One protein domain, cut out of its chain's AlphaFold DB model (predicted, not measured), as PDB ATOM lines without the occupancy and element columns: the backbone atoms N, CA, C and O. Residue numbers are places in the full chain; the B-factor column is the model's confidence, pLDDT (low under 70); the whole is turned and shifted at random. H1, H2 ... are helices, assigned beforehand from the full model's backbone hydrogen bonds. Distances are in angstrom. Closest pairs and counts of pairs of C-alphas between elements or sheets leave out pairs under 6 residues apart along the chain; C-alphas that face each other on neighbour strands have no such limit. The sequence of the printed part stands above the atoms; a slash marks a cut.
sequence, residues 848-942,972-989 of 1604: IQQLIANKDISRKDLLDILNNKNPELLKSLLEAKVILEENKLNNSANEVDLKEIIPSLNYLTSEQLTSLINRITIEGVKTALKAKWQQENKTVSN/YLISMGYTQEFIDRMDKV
ATOM      1  N   ILE A 848      -7.602   6.204  17.214       78.62
ATOM      2  CA  ILE A 848      -6.543   6.647  16.289       78.62
ATOM      3  C   ILE A 848      -5.591   7.623  16.998       78.62
ATOM      4  O   ILE A 848      -4.381   7.540  16.818       78.62
ATOM      5  N   GLN A 849      -6.118   8.473  17.883       78.17
ATOM      6  CA  GLN A 849      -5.326   9.428  18.661       78.17
ATOM      7  C   GLN A 849      -4.287   8.730  19.555       78.17
ATOM      8  O   GLN A 849      -3.129   9.139  19.587       78.17
ATOM      9  N   GLN A 850      -4.667   7.629  20.214       82.62
ATOM     10  CA  GLN A 850      -3.765   6.847  21.070       82.62
ATOM     11  C   GLN A 850      -2.674   6.132  20.257       82.62
ATOM     12  O   GLN A 850      -1.530   6.057  20.701       82.62
ATOM     13  N   LEU A 851      -2.999   5.647  19.050       81.46
ATOM     14  CA  LEU A 851      -2.013   5.065  18.125       81.46
ATOM     15  C   LEU A 851      -0.972   6.097  17.674       81.46
ATOM     16  O   LEU A 851       0.220   5.791  17.619       81.46
ATOM     17  N   ILE A 852      -1.421   7.315  17.364       75.84
ATOM     18  CA  ILE A 852      -0.552   8.409  16.917       75.84
ATOM     19  C   ILE A 852       0.352   8.886  18.058       75.84
ATOM     20  O   ILE A 852       1.554   9.042  17.844       75.84
ATOM     21  N   ALA A 853      -0.207   9.070  19.259       77.78
ATOM     22  CA  ALA A 853       0.526   9.540  20.435       77.78
ATOM     23  C   ALA A 853       1.594   8.543  20.920       77.78
ATOM     24  O   ALA A 853       2.614   8.948  21.475       77.78
ATOM     25  N   ASN A 854       1.389   7.241  20.695       80.37
ATOM     26  CA  ASN A 854       2.333   6.212  21.115       80.37
ATOM     27  C   ASN A 854       3.493   6.062  20.106       80.37
ATOM     28  O   ASN A 854       3.349   5.475  19.023       80.37
ATOM     29  N   LYS A 855       4.660   6.603  20.480       74.25
ATOM     30  CA  LYS A 855       5.900   6.550  19.688       74.25
ATOM     31  C   LYS A 855       6.588   5.179  19.715       74.25
ATOM     32  O   LYS A 855       7.382   4.913  18.818       74.25
ATOM     33  N   ASP A 856       6.245   4.309  20.667       77.97
ATOM     34  CA  ASP A 856       6.871   2.988  20.832       77.97
ATOM     35  C   ASP A 856       6.343   1.955  19.824       77.97
ATOM     36  O   ASP A 856       6.968   0.921  19.592       77.97
ATOM     37  N   ILE A 857       5.192   2.226  19.193       82.01
ATOM     38  CA  ILE A 857       4.644   1.364  18.141       82.01
ATOM     39  C   ILE A 857       5.520   1.490  16.892       82.01
ATOM     40  O   ILE A 857       5.617   2.566  16.285       82.01
ATOM     41  N   SER A 858       6.117   0.370  16.476       84.66
ATOM     42  CA  SER A 858       6.926   0.313  15.262       84.66
ATOM     43  C   SER A 858       6.106   0.735  14.035       84.66
ATOM     44  O   SER A 858       4.890   0.541  13.970       84.66
ATOM     45  N   ARG A 859       6.768   1.296  13.014       82.92
ATOM     46  CA  ARG A 859       6.100   1.701  11.762       82.92
ATOM     47  C   ARG A 859       5.302   0.549  11.137       82.92
ATOM     48  O   ARG A 859       4.212   0.774  10.621       82.92
ATOM     49  N   LYS A 860       5.836  -0.673  11.207       85.44
ATOM     50  CA  LYS A 860       5.194  -1.888  10.696       85.44
ATOM     51  C   LYS A 860       3.911  -2.206  11.469       85.44
ATOM     52  O   LYS A 860       2.862  -2.350  10.851       85.44
ATOM     53  N   ASP A 861       3.984  -2.242  12.798       87.38
ATOM     54  CA  ASP A 861       2.831  -2.578  13.641       87.38
ATOM     55  C   ASP A 861       1.721  -1.532  13.514       87.38
ATOM     56  O   ASP A 861       0.544  -1.880  13.431       87.38
ATOM     57  N   LEU A 862       2.085  -0.246  13.428       86.98
ATOM     58  CA  LEU A 862       1.136   0.843  13.196       86.98
ATOM     59  C   LEU A 862       0.372   0.650  11.879       86.98
ATOM     60  O   LEU A 862      -0.853   0.774  11.866       86.98
ATOM     61  N   LEU A 863       1.076   0.316  10.792       87.85
ATOM     62  CA  LEU A 863       0.462   0.037   9.492       87.85
ATOM     63  C   LEU A 863      -0.452  -1.191   9.551       87.85
ATOM     64  O   LEU A 863      -1.573  -1.129   9.052       87.85
ATOM     65  N   ASP A 864      -0.026  -2.271  10.210       85.48
ATOM     66  CA  ASP A 864      -0.835  -3.483  10.362       85.48
ATOM     67  C   ASP A 864      -2.123  -3.205  11.158       85.48
ATOM     68  O   ASP A 864      -3.210  -3.643  10.766       85.48
ATOM     69  N   ILE A 865      -2.048  -2.417  12.236       87.99
ATOM     70  CA  ILE A 865      -3.221  -2.026  13.033       87.99
ATOM     71  C   ILE A 865      -4.147  -1.105  12.235       87.99
ATOM     72  O   ILE A 865      -5.354  -1.357  12.193       87.99
ATOM     73  N   LEU A 866      -3.609  -0.067  11.582       86.44
ATOM     74  CA  LEU A 866      -4.389   0.852  10.744       86.44
ATOM     75  C   LEU A 866      -5.104   0.097   9.624       86.44
ATOM     76  O   LEU A 866      -6.292   0.308   9.413       86.44
ATOM     77  N   ASN A 867      -4.427  -0.844   8.971       87.64
ATOM     78  CA  ASN A 867      -4.999  -1.638   7.892       87.64
ATOM     79  C   ASN A 867      -6.103  -2.605   8.368       87.64
ATOM     80  O   ASN A 867      -7.097  -2.831   7.668       87.64
ATOM     81  N   ASN A 868      -5.962  -3.168   9.577       85.56
ATOM     82  CA  ASN A 868      -7.020  -3.964  10.207       85.56
ATOM     83  C   ASN A 868      -8.208  -3.090  10.659       85.56
ATOM     84  O   ASN A 868      -9.340  -3.564  10.620       85.56
ATOM     85  N   LYS A 869      -7.968  -1.842  11.092       86.19
ATOM     86  CA  LYS A 869      -8.998  -0.942  11.638       86.19
ATOM     87  C   LYS A 869      -9.759  -0.163  10.563       86.19
ATOM     88  O   LYS A 869     -10.982  -0.085  10.620       86.19
ATOM     89  N   ASN A 870      -9.042   0.483   9.649       85.46
ATOM     90  CA  ASN A 870      -9.583   1.335   8.596       85.46
ATOM     91  C   ASN A 870      -8.662   1.312   7.353       85.46
ATOM     92  O   ASN A 870      -7.779   2.160   7.228       85.46
ATOM     93  N   PRO A 871      -8.842   0.353   6.427       81.95
ATOM     94  CA  PRO A 871      -8.046   0.288   5.196       81.95
ATOM     95  C   PRO A 871      -8.232   1.505   4.282       81.95
ATOM     96  O   PRO A 871      -7.278   1.912   3.629       81.95
ATOM     97  N   GLU A 872      -9.417   2.122   4.268       82.98
ATOM     98  CA  GLU A 872      -9.693   3.311   3.448       82.98
ATOM     99  C   GLU A 872      -8.895   4.530   3.925       82.98
ATOM    100  O   GLU A 872      -8.438   5.336   3.114       82.98
ATOM    101  N   LEU A 873      -8.641   4.637   5.238       85.11
ATOM    102  CA  LEU A 873      -7.695   5.627   5.767       85.11
ATOM    103  C   LEU A 873      -6.311   5.422   5.162       85.11
ATOM    104  O   LEU A 873      -5.671   6.373   4.736       85.11
ATOM    105  N   LEU A 874      -5.847   4.173   5.140       86.18
ATOM    106  CA  LEU A 874      -4.526   3.836   4.635       86.18
ATOM    107  C   LEU A 874      -4.415   4.115   3.126       86.18
ATOM    108  O   LEU A 874      -3.381   4.609   2.681       86.18
ATOM    109  N   LYS A 875      -5.500   3.876   2.375       85.94
ATOM    110  CA  LYS A 875      -5.646   4.233   0.958       85.94
ATOM    111  C   LYS A 875      -5.499   5.745   0.738       85.94
ATOM    112  O   LYS A 875      -4.659   6.184  -0.043       85.94
ATOM    113  N   SER A 876      -6.250   6.522   1.515       86.73
ATOM    114  CA  SER A 876      -6.260   7.991   1.470       86.73
ATOM    115  C   SER A 876      -4.910   8.590   1.890       86.73
ATOM    116  O   SER A 876      -4.439   9.570   1.323       86.73
ATOM    117  N   LEU A 877      -4.242   7.978   2.873       86.80
ATOM    118  CA  LEU A 877      -2.900   8.369   3.305       86.80
ATOM    119  C   LEU A 877      -1.830   8.081   2.242       86.80
ATOM    120  O   LEU A 877      -0.869   8.839   2.139       86.80
ATOM    121  N   LEU A 878      -1.977   7.001   1.462       88.74
ATOM    122  CA  LEU A 878      -1.093   6.722   0.327       88.74
ATOM    123  C   LEU A 878      -1.251   7.791  -0.757       88.74
ATOM    124  O   LEU A 878      -0.246   8.316  -1.223       88.74
ATOM    125  N   GLU A 879      -2.490   8.142  -1.105       86.51
ATOM    126  CA  GLU A 879      -2.802   9.223  -2.051       86.51
ATOM    127  C   GLU A 879      -2.187  10.550  -1.603       86.51
ATOM    128  O   GLU A 879      -1.422  11.152  -2.356       86.51
ATOM    129  N   ALA A 880      -2.400  10.939  -0.343       85.14
ATOM    130  CA  ALA A 880      -1.802  12.147   0.221       85.14
ATOM    131  C   ALA A 880      -0.267  12.123   0.154       85.14
ATOM    132  O   ALA A 880       0.363  13.117  -0.207       85.14
ATOM    133  N   LYS A 881       0.351  10.982   0.484       86.59
ATOM    134  CA  LYS A 881       1.811  10.846   0.491       86.59
ATOM    135  C   LYS A 881       2.405  10.918  -0.916       86.59
ATOM    136  O   LYS A 881       3.458  11.525  -1.076       86.59
ATOM    137  N   VAL A 882       1.746  10.325  -1.913       85.26
ATOM    138  CA  VAL A 882       2.166  10.414  -3.320       85.26
ATOM    139  C   VAL A 882       2.082  11.858  -3.803       85.26
ATOM    140  O   VAL A 882       3.075  12.367  -4.303       85.26
ATOM    141  N   ILE A 883       0.961  12.547  -3.563       78.18
ATOM    142  CA  ILE A 883       0.773  13.950  -3.970       78.18
ATOM    143  C   ILE A 883       1.836  14.869  -3.349       78.18
ATOM    144  O   ILE A 883       2.386  15.728  -4.038       78.18
ATOM    145  N   LEU A 884       2.155  14.690  -2.062       76.53
ATOM    146  CA  LEU A 884       3.192  15.481  -1.389       76.53
ATOM    147  C   LEU A 884       4.577  15.285  -2.020       76.53
ATOM    148  O   LEU A 884       5.289  16.256  -2.272       76.53
ATOM    149  N   GLU A 885       4.956  14.035  -2.284       77.43
ATOM    150  CA  GLU A 885       6.280  13.697  -2.813       77.43
ATOM    151  C   GLU A 885       6.416  14.051  -4.309       77.43
ATOM    152  O   GLU A 885       7.471  14.524  -4.729       77.43
ATOM    153  N   GLU A 886       5.350  13.899  -5.109       70.20
ATOM    154  CA  GLU A 886       5.301  14.327  -6.519       70.20
ATOM    155  C   GLU A 886       5.578  15.820  -6.675       70.20
ATOM    156  O   GLU A 886       6.391  16.227  -7.504       70.20
ATOM    157  N   ASN A 887       4.924  16.631  -5.844       66.02
ATOM    158  CA  ASN A 887       5.033  18.084  -5.896       66.02
ATOM    159  C   ASN A 887       6.261  18.613  -5.136       66.02
ATOM    160  O   ASN A 887       6.441  19.826  -5.031       66.02
ATOM    161  N   LYS A 888       7.110  17.722  -4.593       63.48
ATOM    162  CA  LYS A 888       8.250  18.064  -3.719       63.48
ATOM    163  C   LYS A 888       7.859  19.019  -2.586       63.48
ATOM    164  O   LYS A 888       8.664  19.846  -2.152       63.48
ATOM    165  N   LEU A 889       6.619  18.918  -2.120       57.26
ATOM    166  CA  LEU A 889       6.110  19.755  -1.052       57.26
ATOM    167  C   LEU A 889       6.743  19.292   0.257       57.26
ATOM    168  O   LEU A 889       6.850  18.095   0.538       57.26
ATOM    169  N   ASN A 890       7.178  20.244   1.080       55.97
ATOM    170  CA  ASN A 890       7.518  19.914   2.456       55.97
ATOM    171  C   ASN A 890       6.254  19.385   3.160       55.97
ATOM    172  O   ASN A 890       5.138  19.780   2.832       55.97
ATOM    173  N   ASN A 891       6.410  18.514   4.162       52.86
ATOM    174  CA  ASN A 891       5.263  17.963   4.905       52.86
ATOM    175  C   ASN A 891       4.449  19.043   5.668       52.86
ATOM    176  O   ASN A 891       3.527  18.692   6.394       52.86
ATOM    177  N   SER A 892       4.809  20.328   5.551       50.65
ATOM    178  CA  SER A 892       4.083  21.482   6.087       50.65
ATOM    179  C   SER A 892       3.280  22.265   5.040       50.65
ATOM    180  O   SER A 892       2.621  23.229   5.419       50.65
ATOM    181  N   ALA A 893       3.353  21.925   3.748       48.31
ATOM    182  CA  ALA A 893       2.525  22.570   2.731       48.31
ATOM    183  C   ALA A 893       1.043  22.333   3.051       48.31
ATOM    184  O   ALA A 893       0.665  21.212   3.397       48.31
ATOM    185  N   ASN A 894       0.262  23.418   2.999       51.96
ATOM    186  CA  ASN A 894      -1.101  23.584   3.504       51.96
ATOM    187  C   ASN A 894      -1.879  22.266   3.682       51.96
ATOM    188  O   ASN A 894      -2.466  21.730   2.750       51.96
ATOM    189  N   GLU A 895      -1.954  21.767   4.920       50.65
ATOM    190  CA  GLU A 895      -2.814  20.631   5.307       50.65
ATOM    191  C   GLU A 895      -4.291  20.839   4.922       50.65
ATOM    192  O   GLU A 895      -5.053  19.873   4.824       50.65
ATOM    193  N   VAL A 896      -4.683  22.107   4.745       52.89
ATOM    194  CA  VAL A 896      -5.985  22.540   4.232       52.89
ATOM    195  C   VAL A 896      -6.207  21.987   2.819       52.89
ATOM    196  O   VAL A 896      -7.255  21.392   2.573       52.89
ATOM    197  N   ASP A 897      -5.188  22.022   1.956       64.30
ATOM    198  CA  ASP A 897      -5.282  21.587   0.559       64.30
ATOM    199  C   ASP A 897      -5.427  20.062   0.461       64.30
ATOM    200  O   ASP A 897      -6.243  19.552  -0.301       64.30
ATOM    201  N   LEU A 898      -4.704  19.289   1.283       69.14
ATOM    202  CA  LEU A 898      -4.812  17.821   1.259       69.14
ATOM    203  C   LEU A 898      -6.198  17.321   1.678       69.14
ATOM    204  O   LEU A 898      -6.669  16.311   1.157       69.14
ATOM    205  N   LYS A 899      -6.841  18.001   2.631       73.96
ATOM    206  CA  LYS A 899      -8.198  17.664   3.079       73.96
ATOM    207  C   LYS A 899      -9.261  18.043   2.052       73.96
ATOM    208  O   LYS A 899     -10.260  17.333   1.945       73.96
ATOM    209  N   GLU A 900      -9.039  19.113   1.290       70.99
ATOM    210  CA  GLU A 900      -9.890  19.469   0.151       70.99
ATOM    211  C   GLU A 900      -9.734  18.480  -1.010       70.99
ATOM    212  O   GLU A 900     -10.736  17.997  -1.535       70.99
ATOM    213  N   ILE A 901      -8.495  18.111  -1.360       67.65
ATOM    214  CA  ILE A 901      -8.206  17.154  -2.440       67.65
ATOM    215  C   ILE A 901      -8.688  15.744  -2.071       67.65
ATOM    216  O   ILE A 901      -9.189  15.011  -2.924       67.65
ATOM    217  N   ILE A 902      -8.549  15.354  -0.800       79.74
ATOM    218  CA  ILE A 902      -8.896  14.022  -0.300       79.74
ATOM    219  C   ILE A 902      -9.900  14.165   0.860       79.74
ATOM    220  O   ILE A 902      -9.532  14.053   2.037       79.74
ATOM    221  N   PRO A 903     -11.204  14.350   0.558       79.94
ATOM    222  CA  PRO A 903     -12.245  14.575   1.565       79.94
ATOM    223  C   PRO A 903     -12.358  13.466   2.615       79.94
ATOM    224  O   PRO A 903     -12.853  13.690   3.723       79.94
ATOM    225  N   SER A 904     -11.896  12.253   2.297       81.01
ATOM    226  CA  SER A 904     -11.850  11.139   3.241       81.01
ATOM    227  C   SER A 904     -10.891  11.382   4.409       81.01
ATOM    228  O   SER A 904     -11.016  10.685   5.404       81.01
ATOM    229  N   LEU A 905      -9.986  12.366   4.367       82.41
ATOM    230  CA  LEU A 905      -9.094  12.714   5.485       82.41
ATOM    231  C   LEU A 905      -9.715  13.704   6.487       82.41
ATOM    232  O   LEU A 905      -9.124  13.956   7.540       82.41
ATOM    233  N   ASN A 906     -10.921  14.223   6.222       82.82
ATOM    234  CA  ASN A 906     -11.570  15.264   7.033       82.82
ATOM    235  C   ASN A 906     -11.821  14.892   8.504       82.82
ATOM    236  O   ASN A 906     -11.972  15.779   9.341       82.82
ATOM    237  N   TYR A 907     -11.852  13.603   8.855       78.61
ATOM    238  CA  TYR A 907     -12.032  13.175  10.249       78.61
ATOM    239  C   TYR A 907     -10.760  13.266  11.103       78.61
ATOM    240  O   TYR A 907     -10.841  13.090  12.320       78.61
ATOM    241  N   LEU A 908      -9.590  13.482  10.496       80.95
ATOM    242  CA  LEU A 908      -8.339  13.682  11.220       80.95
ATOM    243  C   LEU A 908      -8.156  15.163  11.532       80.95
ATOM    244  O   LEU A 908      -8.366  16.032  10.680       80.95
ATOM    245  N   THR A 909      -7.688  15.472  12.740       82.20
ATOM    246  CA  THR A 909      -7.173  16.821  12.987       82.20
ATOM    247  C   THR A 909      -5.930  17.051  12.130       82.20
ATOM    248  O   THR A 909      -5.249  16.115  11.718       82.20
ATOM    249  N   SER A 910      -5.656  18.315  11.840       72.61
ATOM    250  CA  SER A 910      -4.445  18.768  11.154       72.61
ATOM    251  C   SER A 910      -3.168  18.116  11.703       72.61
ATOM    252  O   SER A 910      -2.482  17.364  11.013       72.61
ATOM    253  N   GLU A 911      -2.973  18.223  13.017       76.43
ATOM    254  CA  GLU A 911      -1.843  17.628  13.733       76.43
ATOM    255  C   GLU A 911      -1.785  16.089  13.620       76.43
ATOM    256  O   GLU A 911      -0.707  15.501  13.486       76.43
ATOM    257  N   GLN A 912      -2.941  15.411  13.625       81.32
ATOM    258  CA  GLN A 912      -3.017  13.958  13.441       81.32
ATOM    259  C   GLN A 912      -2.626  13.542  12.029       81.32
ATOM    260  O   GLN A 912      -1.908  12.552  11.876       81.32
ATOM    261  N   LEU A 913      -3.093  14.279  11.019       82.45
ATOM    262  CA  LEU A 913      -2.791  14.012   9.620       82.45
ATOM    263  C   LEU A 913      -1.288  14.141   9.368       82.45
ATOM    264  O   LEU A 913      -0.676  13.195   8.876       82.45
ATOM    265  N   THR A 914      -0.677  15.242   9.798       79.58
ATOM    266  CA  THR A 914       0.765  15.469   9.638       79.58
ATOM    267  C   THR A 914       1.599  14.447  10.402       79.58
ATOM    268  O   THR A 914       2.553  13.887   9.859       79.58
ATOM    269  N   SER A 915       1.216  14.110  11.636       81.04
ATOM    270  CA  SER A 915       1.898  13.065  12.407       81.04
ATOM    271  C   SER A 915       1.798  11.681  11.741       81.04
ATOM    272  O   SER A 915       2.790  10.949  11.680       81.04
ATOM    273  N   LEU A 916       0.635  11.327  11.176       81.43
ATOM    274  CA  LEU A 916       0.439  10.086  10.417       81.43
ATOM    275  C   LEU A 916       1.267  10.060   9.131       81.43
ATOM    276  O   LEU A 916       2.003   9.095   8.914       81.43
ATOM    277  N   ILE A 917       1.185  11.114   8.314       83.69
ATOM    278  CA  ILE A 917       1.922  11.243   7.049       83.69
ATOM    279  C   ILE A 917       3.434  11.126   7.288       83.69
ATOM    280  O   ILE A 917       4.119  10.406   6.561       83.69
ATOM    281  N   ASN A 918       3.951  11.741   8.355       82.59
ATOM    282  CA  ASN A 918       5.367  11.667   8.724       82.59
ATOM    283  C   ASN A 918       5.809  10.270   9.203       82.59
ATOM    284  O   ASN A 918       6.992   9.927   9.127       82.59
ATOM    285  N   ARG A 919       4.888   9.441   9.712       84.06
ATOM    286  CA  ARG A 919       5.202   8.089  10.208       84.06
ATOM    287  C   ARG A 919       5.139   7.011   9.129       84.06
ATOM    288  O   ARG A 919       5.723   5.949   9.349       84.06
ATOM    289  N   ILE A 920       4.493   7.248   7.989       85.06
ATOM    290  CA  ILE A 920       4.339   6.264   6.904       85.06
ATOM    291  C   ILE A 920       5.335   6.485   5.753       85.06
ATOM    292  O   ILE A 920       6.016   7.499   5.666       85.06
ATOM    293  N   THR A 921       5.435   5.502   4.858       86.57
ATOM    294  CA  THR A 921       6.221   5.571   3.610       86.57
ATOM    295  C   THR A 921       5.409   4.910   2.502       86.57
ATOM    296  O   THR A 921       4.670   3.972   2.807       86.57
ATOM    297  N   ILE A 922       5.561   5.347   1.248       85.53
ATOM    298  CA  ILE A 922       4.842   4.776   0.091       85.53
ATOM    299  C   ILE A 922       5.014   3.247   0.055       85.53
ATOM    300  O   ILE A 922       4.032   2.507   0.091       85.53
ATOM    301  N   GLU A 923       6.258   2.764   0.127       85.96
ATOM    302  CA  GLU A 923       6.569   1.325   0.111       85.96
ATOM    303  C   GLU A 923       6.034   0.560   1.333       85.96
ATOM    304  O   GLU A 923       5.547  -0.570   1.218       85.96
ATOM    305  N   GLY A 924       6.059   1.176   2.519       86.00
ATOM    306  CA  GLY A 924       5.478   0.579   3.723       86.00
ATOM    307  C   GLY A 924       3.967   0.376   3.596       86.00
ATOM    308  O   GLY A 924       3.453  -0.690   3.938       86.00
ATOM    309  N   VAL A 925       3.261   1.371   3.053       86.05
ATOM    310  CA  VAL A 925       1.812   1.298   2.830       86.05
ATOM    311  C   VAL A 925       1.472   0.286   1.734       86.05
ATOM    312  O   VAL A 925       0.604  -0.562   1.950       86.05
ATOM    313  N   LYS A 926       2.207   0.294   0.610       85.72
ATOM    314  CA  LYS A 926       2.098  -0.723  -0.452       85.72
ATOM    315  C   LYS A 926       2.198  -2.136   0.120       85.72
ATOM    316  O   LYS A 926       1.346  -2.977  -0.164       85.72
ATOM    317  N   THR A 927       3.200  -2.381   0.964       84.69
ATOM    318  CA  THR A 927       3.435  -3.691   1.588       84.69
ATOM    319  C   THR A 927       2.276  -4.111   2.495       84.69
ATOM    320  O   THR A 927       1.825  -5.255   2.421       84.69
ATOM    321  N   ALA A 928       1.757  -3.197   3.320       81.79
ATOM    322  CA  ALA A 928       0.632  -3.475   4.215       81.79
ATOM    323  C   ALA A 928      -0.657  -3.788   3.436       81.79
ATOM    324  O   ALA A 928      -1.331  -4.785   3.716       81.79
ATOM    325  N   LEU A 929      -0.978  -2.986   2.417       83.87
ATOM    326  CA  LEU A 929      -2.140  -3.218   1.558       83.87
ATOM    327  C   LEU A 929      -2.019  -4.541   0.788       83.87
ATOM    328  O   LEU A 929      -2.970  -5.320   0.757       83.87
ATOM    329  N   LYS A 930      -0.828  -4.858   0.259       84.82
ATOM    330  CA  LYS A 930      -0.547  -6.142  -0.397       84.82
ATOM    331  C   LYS A 930      -0.756  -7.323   0.546       84.82
ATOM    332  O   LYS A 930      -1.389  -8.302   0.158       84.82
ATOM    333  N   ALA A 931      -0.263  -7.240   1.782       79.13
ATOM    334  CA  ALA A 931      -0.432  -8.300   2.774       79.13
ATOM    335  C   ALA A 931      -1.914  -8.564   3.088       79.13
ATOM    336  O   ALA A 931      -2.321  -9.722   3.201       79.13
ATOM    337  N   LYS A 932      -2.736  -7.511   3.169       76.22
ATOM    338  CA  LYS A 932      -4.187  -7.640   3.362       76.22
ATOM    339  C   LYS A 932      -4.893  -8.203   2.142       76.22
ATOM    340  O   LYS A 932      -5.655  -9.150   2.295       76.22
ATOM    341  N   TRP A 933      -4.582  -7.704   0.950       78.71
ATOM    342  CA  TRP A 933      -5.098  -8.267  -0.294       78.71
ATOM    343  C   TRP A 933      -4.773  -9.763  -0.395       78.71
ATOM    344  O   TRP A 933      -5.636 -10.582  -0.690       78.71
ATOM    345  N   GLN A 934      -3.548 -10.159  -0.042       78.29
ATOM    346  CA  GLN A 934      -3.159 -11.567   0.034       78.29
ATOM    347  C   GLN A 934      -3.897 -12.331   1.138       78.29
ATOM    348  O   GLN A 934      -4.150 -13.518   0.968       78.29
ATOM    349  N   GLN A 935      -4.226 -11.709   2.271       70.86
ATOM    350  CA  GLN A 935      -4.988 -12.343   3.348       70.86
ATOM    351  C   GLN A 935      -6.449 -12.581   2.945       70.86
ATOM    352  O   GLN A 935      -6.969 -13.672   3.173       70.86
ATOM    353  N   GLU A 936      -7.084 -11.588   2.327       67.24
ATOM    354  CA  GLU A 936      -8.468 -11.639   1.846       67.24
ATOM    355  C   GLU A 936      -8.601 -12.597   0.655       67.24
ATOM    356  O   GLU A 936      -9.535 -13.402   0.604       67.24
ATOM    357  N   ASN A 937      -7.595 -12.631  -0.224       67.14
ATOM    358  CA  ASN A 937      -7.564 -13.530  -1.377       67.14
ATOM    359  C   ASN A 937      -6.925 -14.898  -1.098       67.14
ATOM    360  O   ASN A 937      -7.143 -15.835  -1.864       67.14
ATOM    361  N   LYS A 938      -6.229 -15.108   0.031       57.36
ATOM    362  CA  LYS A 938      -5.840 -16.467   0.473       57.36
ATOM    363  C   LYS A 938      -7.063 -17.347   0.715       57.36
ATOM    364  O   LYS A 938      -6.981 -18.565   0.557       57.36
ATOM    365  N   THR A 939      -8.203 -16.741   1.029       39.93
ATOM    366  CA  THR A 939      -9.492 -17.432   1.132       39.93
ATOM    367  C   THR A 939     -10.056 -17.894  -0.215       39.93
ATOM    368  O   THR A 939     -10.938 -18.745  -0.220       39.93
ATOM    369  N   VAL A 940      -9.499 -17.446  -1.348       39.72
ATOM    370  CA  VAL A 940      -9.827 -17.977  -2.687       39.72
ATOM    371  C   VAL A 940      -9.040 -19.258  -2.994       39.72
ATOM    372  O   VAL A 940      -9.474 -20.072  -3.800       39.72
ATOM    373  N   SER A 941      -7.932 -19.515  -2.288       35.84
ATOM    374  CA  SER A 941      -7.215 -20.796  -2.378       35.84
ATOM    375  C   SER A 941      -7.603 -21.782  -1.274       35.84
ATOM    376  O   SER A 941      -7.473 -22.983  -1.484       35.84
ATOM    377  N   ASN A 942      -8.086 -21.320  -0.115       30.92
ATOM    378  CA  ASN A 942      -8.364 -22.194   1.024       30.92
ATOM    379  C   ASN A 942      -9.642 -21.777   1.775       30.92
ATOM    380  O   ASN A 942      -9.587 -20.933   2.672       30.92
ATOM    381  N   TYR A 972      -2.692  -5.845  -7.270       80.33
ATOM    382  CA  TYR A 972      -3.459  -5.681  -6.038       80.33
ATOM    383  C   TYR A 972      -3.938  -4.231  -5.841       80.33
ATOM    384  O   TYR A 972      -5.048  -4.035  -5.349       80.33
ATOM    385  N   LEU A 973      -3.164  -3.220  -6.261       81.00
ATOM    386  CA  LEU A 973      -3.564  -1.807  -6.207       81.00
ATOM    387  C   LEU A 973      -4.738  -1.540  -7.156       81.00
ATOM    388  O   LEU A 973      -5.719  -0.920  -6.742       81.00
ATOM    389  N   ILE A 974      -4.693  -2.093  -8.372       82.22
ATOM    390  CA  ILE A 974      -5.789  -1.986  -9.349       82.22
ATOM    391  C   ILE A 974      -7.080  -2.561  -8.763       82.22
ATOM    392  O   ILE A 974      -8.130  -1.924  -8.805       82.22
ATOM    393  N   SER A 975      -7.005  -3.730  -8.118       77.21
ATOM    394  CA  SER A 975      -8.182  -4.353  -7.493       77.21
ATOM    395  C   SER A 975      -8.773  -3.555  -6.318       77.21
ATOM    396  O   SER A 975      -9.939  -3.741  -5.978       77.21
ATOM    397  N   MET A 976      -7.993  -2.653  -5.711       73.43
ATOM    398  CA  MET A 976      -8.453  -1.709  -4.681       73.43
ATOM    399  C   MET A 976      -8.949  -0.376  -5.278       73.43
ATOM    400  O   MET A 976      -9.264   0.561  -4.537       73.43
ATOM    401  N   GLY A 977      -9.031  -0.275  -6.609       79.15
ATOM    402  CA  GLY A 977      -9.561   0.878  -7.334       79.15
ATOM    403  C   GLY A 977      -8.544   1.984  -7.609       79.15
ATOM    404  O   GLY A 977      -8.955   3.124  -7.795       79.15
ATOM    405  N   TYR A 978      -7.242   1.688  -7.592       82.35
ATOM    406  CA  TYR A 978      -6.233   2.618  -8.103       82.35
ATOM    407  C   TYR A 978      -6.132   2.505  -9.626       82.35
ATOM    408  O   TYR A 978      -6.085   1.400 -10.165       82.35
ATOM    409  N   THR A 979      -6.092   3.640 -10.324       79.82
ATOM    410  CA  THR A 979      -5.893   3.663 -11.778       79.82
ATOM    411  C   THR A 979      -4.449   3.305 -12.122       79.82
ATOM    412  O   THR A 979      -3.536   3.558 -11.332       79.82
ATOM    413  N   GLN A 980      -4.227   2.741 -13.312       75.04
ATOM    414  CA  GLN A 980      -2.869   2.481 -13.802       75.04
ATOM    415  C   GLN A 980      -2.043   3.774 -13.830       75.04
ATOM    416  O   GLN A 980      -0.899   3.783 -13.395       75.04
ATOM    417  N   GLU A 981      -2.670   4.886 -14.209       77.26
ATOM    418  CA  GLU A 981      -2.061   6.214 -14.192       77.26
ATOM    419  C   GLU A 981      -1.559   6.624 -12.796       77.26
ATOM    420  O   GLU A 981      -0.429   7.090 -12.655       77.26
ATOM    421  N   PHE A 982      -2.357   6.409 -11.742       81.23
ATOM    422  CA  PHE A 982      -1.942   6.702 -10.368       81.23
ATOM    423  C   PHE A 982      -0.818   5.772  -9.887       81.23
ATOM    424  O   PHE A 982       0.068   6.190  -9.140       81.23
ATOM    425  N   ILE A 983      -0.825   4.512 -10.322       80.74
ATOM    426  CA  ILE A 983       0.242   3.548 -10.027       80.74
ATOM    427  C   ILE A 983       1.550   3.975 -10.707       80.74
ATOM    428  O   ILE A 983       2.595   3.989 -10.059       80.74
ATOM    429  N   ASP A 984       1.491   4.390 -11.971       77.53
ATOM    430  CA  ASP A 984       2.652   4.865 -12.728       77.53
ATOM    431  C   ASP A 984       3.221   6.155 -12.123       77.53
ATOM    432  O   ASP A 984       4.435   6.322 -12.005       77.53
ATOM    433  N   ARG A 985       2.335   7.058 -11.695       79.69
ATOM    434  CA  ARG A 985       2.645   8.246 -10.891       79.69
ATOM    435  C   ARG A 985       3.395   7.886  -9.611       79.69
ATOM    436  O   ARG A 985       4.511   8.352  -9.397       79.69
ATOM    437  N   MET A 986       2.846   6.968  -8.820       80.96
ATOM    438  CA  MET A 986       3.458   6.468  -7.588       80.96
ATOM    439  C   MET A 986       4.837   5.830  -7.821       80.96
ATOM    440  O   MET A 986       5.745   6.042  -7.020       80.96
ATOM    441  N   ASP A 987       5.018   5.079  -8.910       77.13
ATOM    442  CA  ASP A 987       6.292   4.434  -9.258       77.13
ATOM    443  C   ASP A 987       7.342   5.429  -9.804       77.13
ATOM    444  O   ASP A 987       8.550   5.183  -9.688       77.13
ATOM    445  N   LYS A 988       6.909   6.574 -10.356       73.45
ATOM    446  CA  LYS A 988       7.788   7.688 -10.767       73.45
ATOM    447  C   LYS A 988       8.348   8.471  -9.583       73.45
ATOM    448  O   LYS A 988       9.446   9.020  -9.702       73.45
ATOM    449  N   VAL A 989       7.650   8.498  -8.446       68.46
ATOM    450  CA  VAL A 989       8.143   9.082  -7.189       68.46
ATOM    451  C   VAL A 989       9.229   8.173  -6.598       68.46
ATOM    452  O   VAL A 989       9.032   7.459  -5.616       68.46
TER     453      VAL A 989
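AT A GLANCE: This is residues 848 to 942 and 972 to 989 of the 1604 residues of the protein "Putative surface cell antigen sca2" of Rickettsia felis (strain ATCC VR-1525 / URRWXCal2) (UniProt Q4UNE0). A compact body of crossed helices is built round H3 in the middle, with H1 and H2 on one side of it and H7 and H8 on the opposite side. H4 and H5 lie toward one end of the body, and H6 runs out at the other, where residues 935 to 942 stick out as an arm. The printed part has 113 residues with eight named helices, H1 to H8 in order along the chain, and no named strand; the class is all helix. It is compact, with a radius of gyration of the C-alphas of 14.2 A and spans of 46 by 34 by 21 A.

IN THESE COORDINATES: H1, residues 848 to 853, begins with C-alpha 848 at (-6.543, 6.647, 16.289). H2 is residues 859 to 869, 15.3 A from first to last C-alpha, and H3 is residues 871 to 886, 22.6 A. H4 is residues 895 to 901, and H5 is residues 910 to 919, 14.4 A. H6, residues 922 to 941, is the longest at 28.4 A and has a kink of 30 degrees near residue 935; C-alpha 941 is at (-7.215, -20.796, -2.378). H7 is residues 972 to 975. H8, residues 980 to 988, ends with C-alpha 988 at (7.788, 7.688, -10.767).

HOW THE PARTS SIT: H3 is the hub, touching H2, H5, H6 and H8. With residues 873 to 874 alone it touches H2, at a steep tilt of 47 degrees, opposite ways; the closest C-alphas, of Asn 867 and Leu 874, are 6.4 A apart. H6 touches H3 with residues 922 to 929 alone, opposite ways at a shallow tilt of 34.6 degrees, only just short of steep; the C-alphas of Leu 878 and Ile 922 are closest, at 6.3 A. H3 only just touches H8, with 3 pairs of C-alphas within 8 A, the closest being Val 882 and Met 986 at 6.0 A. H6 touches H2 with residues 924 to 932 alone, closest at the C-alphas of Asp 864 and Ala 928, 6.3 A. H1 touches H5, closest at the C-alphas of Ile 852 and Leu 916, 6.8 A. H4 only just touches H5, with 3 pairs of C-alphas within 8 A, and is about perpendicular to it at 86 degrees; the C-alphas of Glu 895 and Ser 910 are closest, at 6.3 A. H7 only just touches H6, also with 3 pairs, closest at the C-alphas of Lys 930 and Tyr 972, 6.4 A. Among the pairs that are apart are H1 and H8. Every O i to N i+4 pair is within hydrogen-bond range in H1, H2, H3, H4, H5 and H8, against 13 of 16 in H6; H7 is too short for such a pair.

THE WHOLE: The C-alphas farthest apart, of Asn 894 and Asn 942, are 46.4 A apart. Residues 943 to 971 are not printed, and C-alphas 942 and 972 are 18.6 A apart across the cut. Of the links that are printed whole, none is long. Mean pLDDT of the printed part is 76.6; residues 887 to 898, 901, 936 to 942 and 989 are under 70.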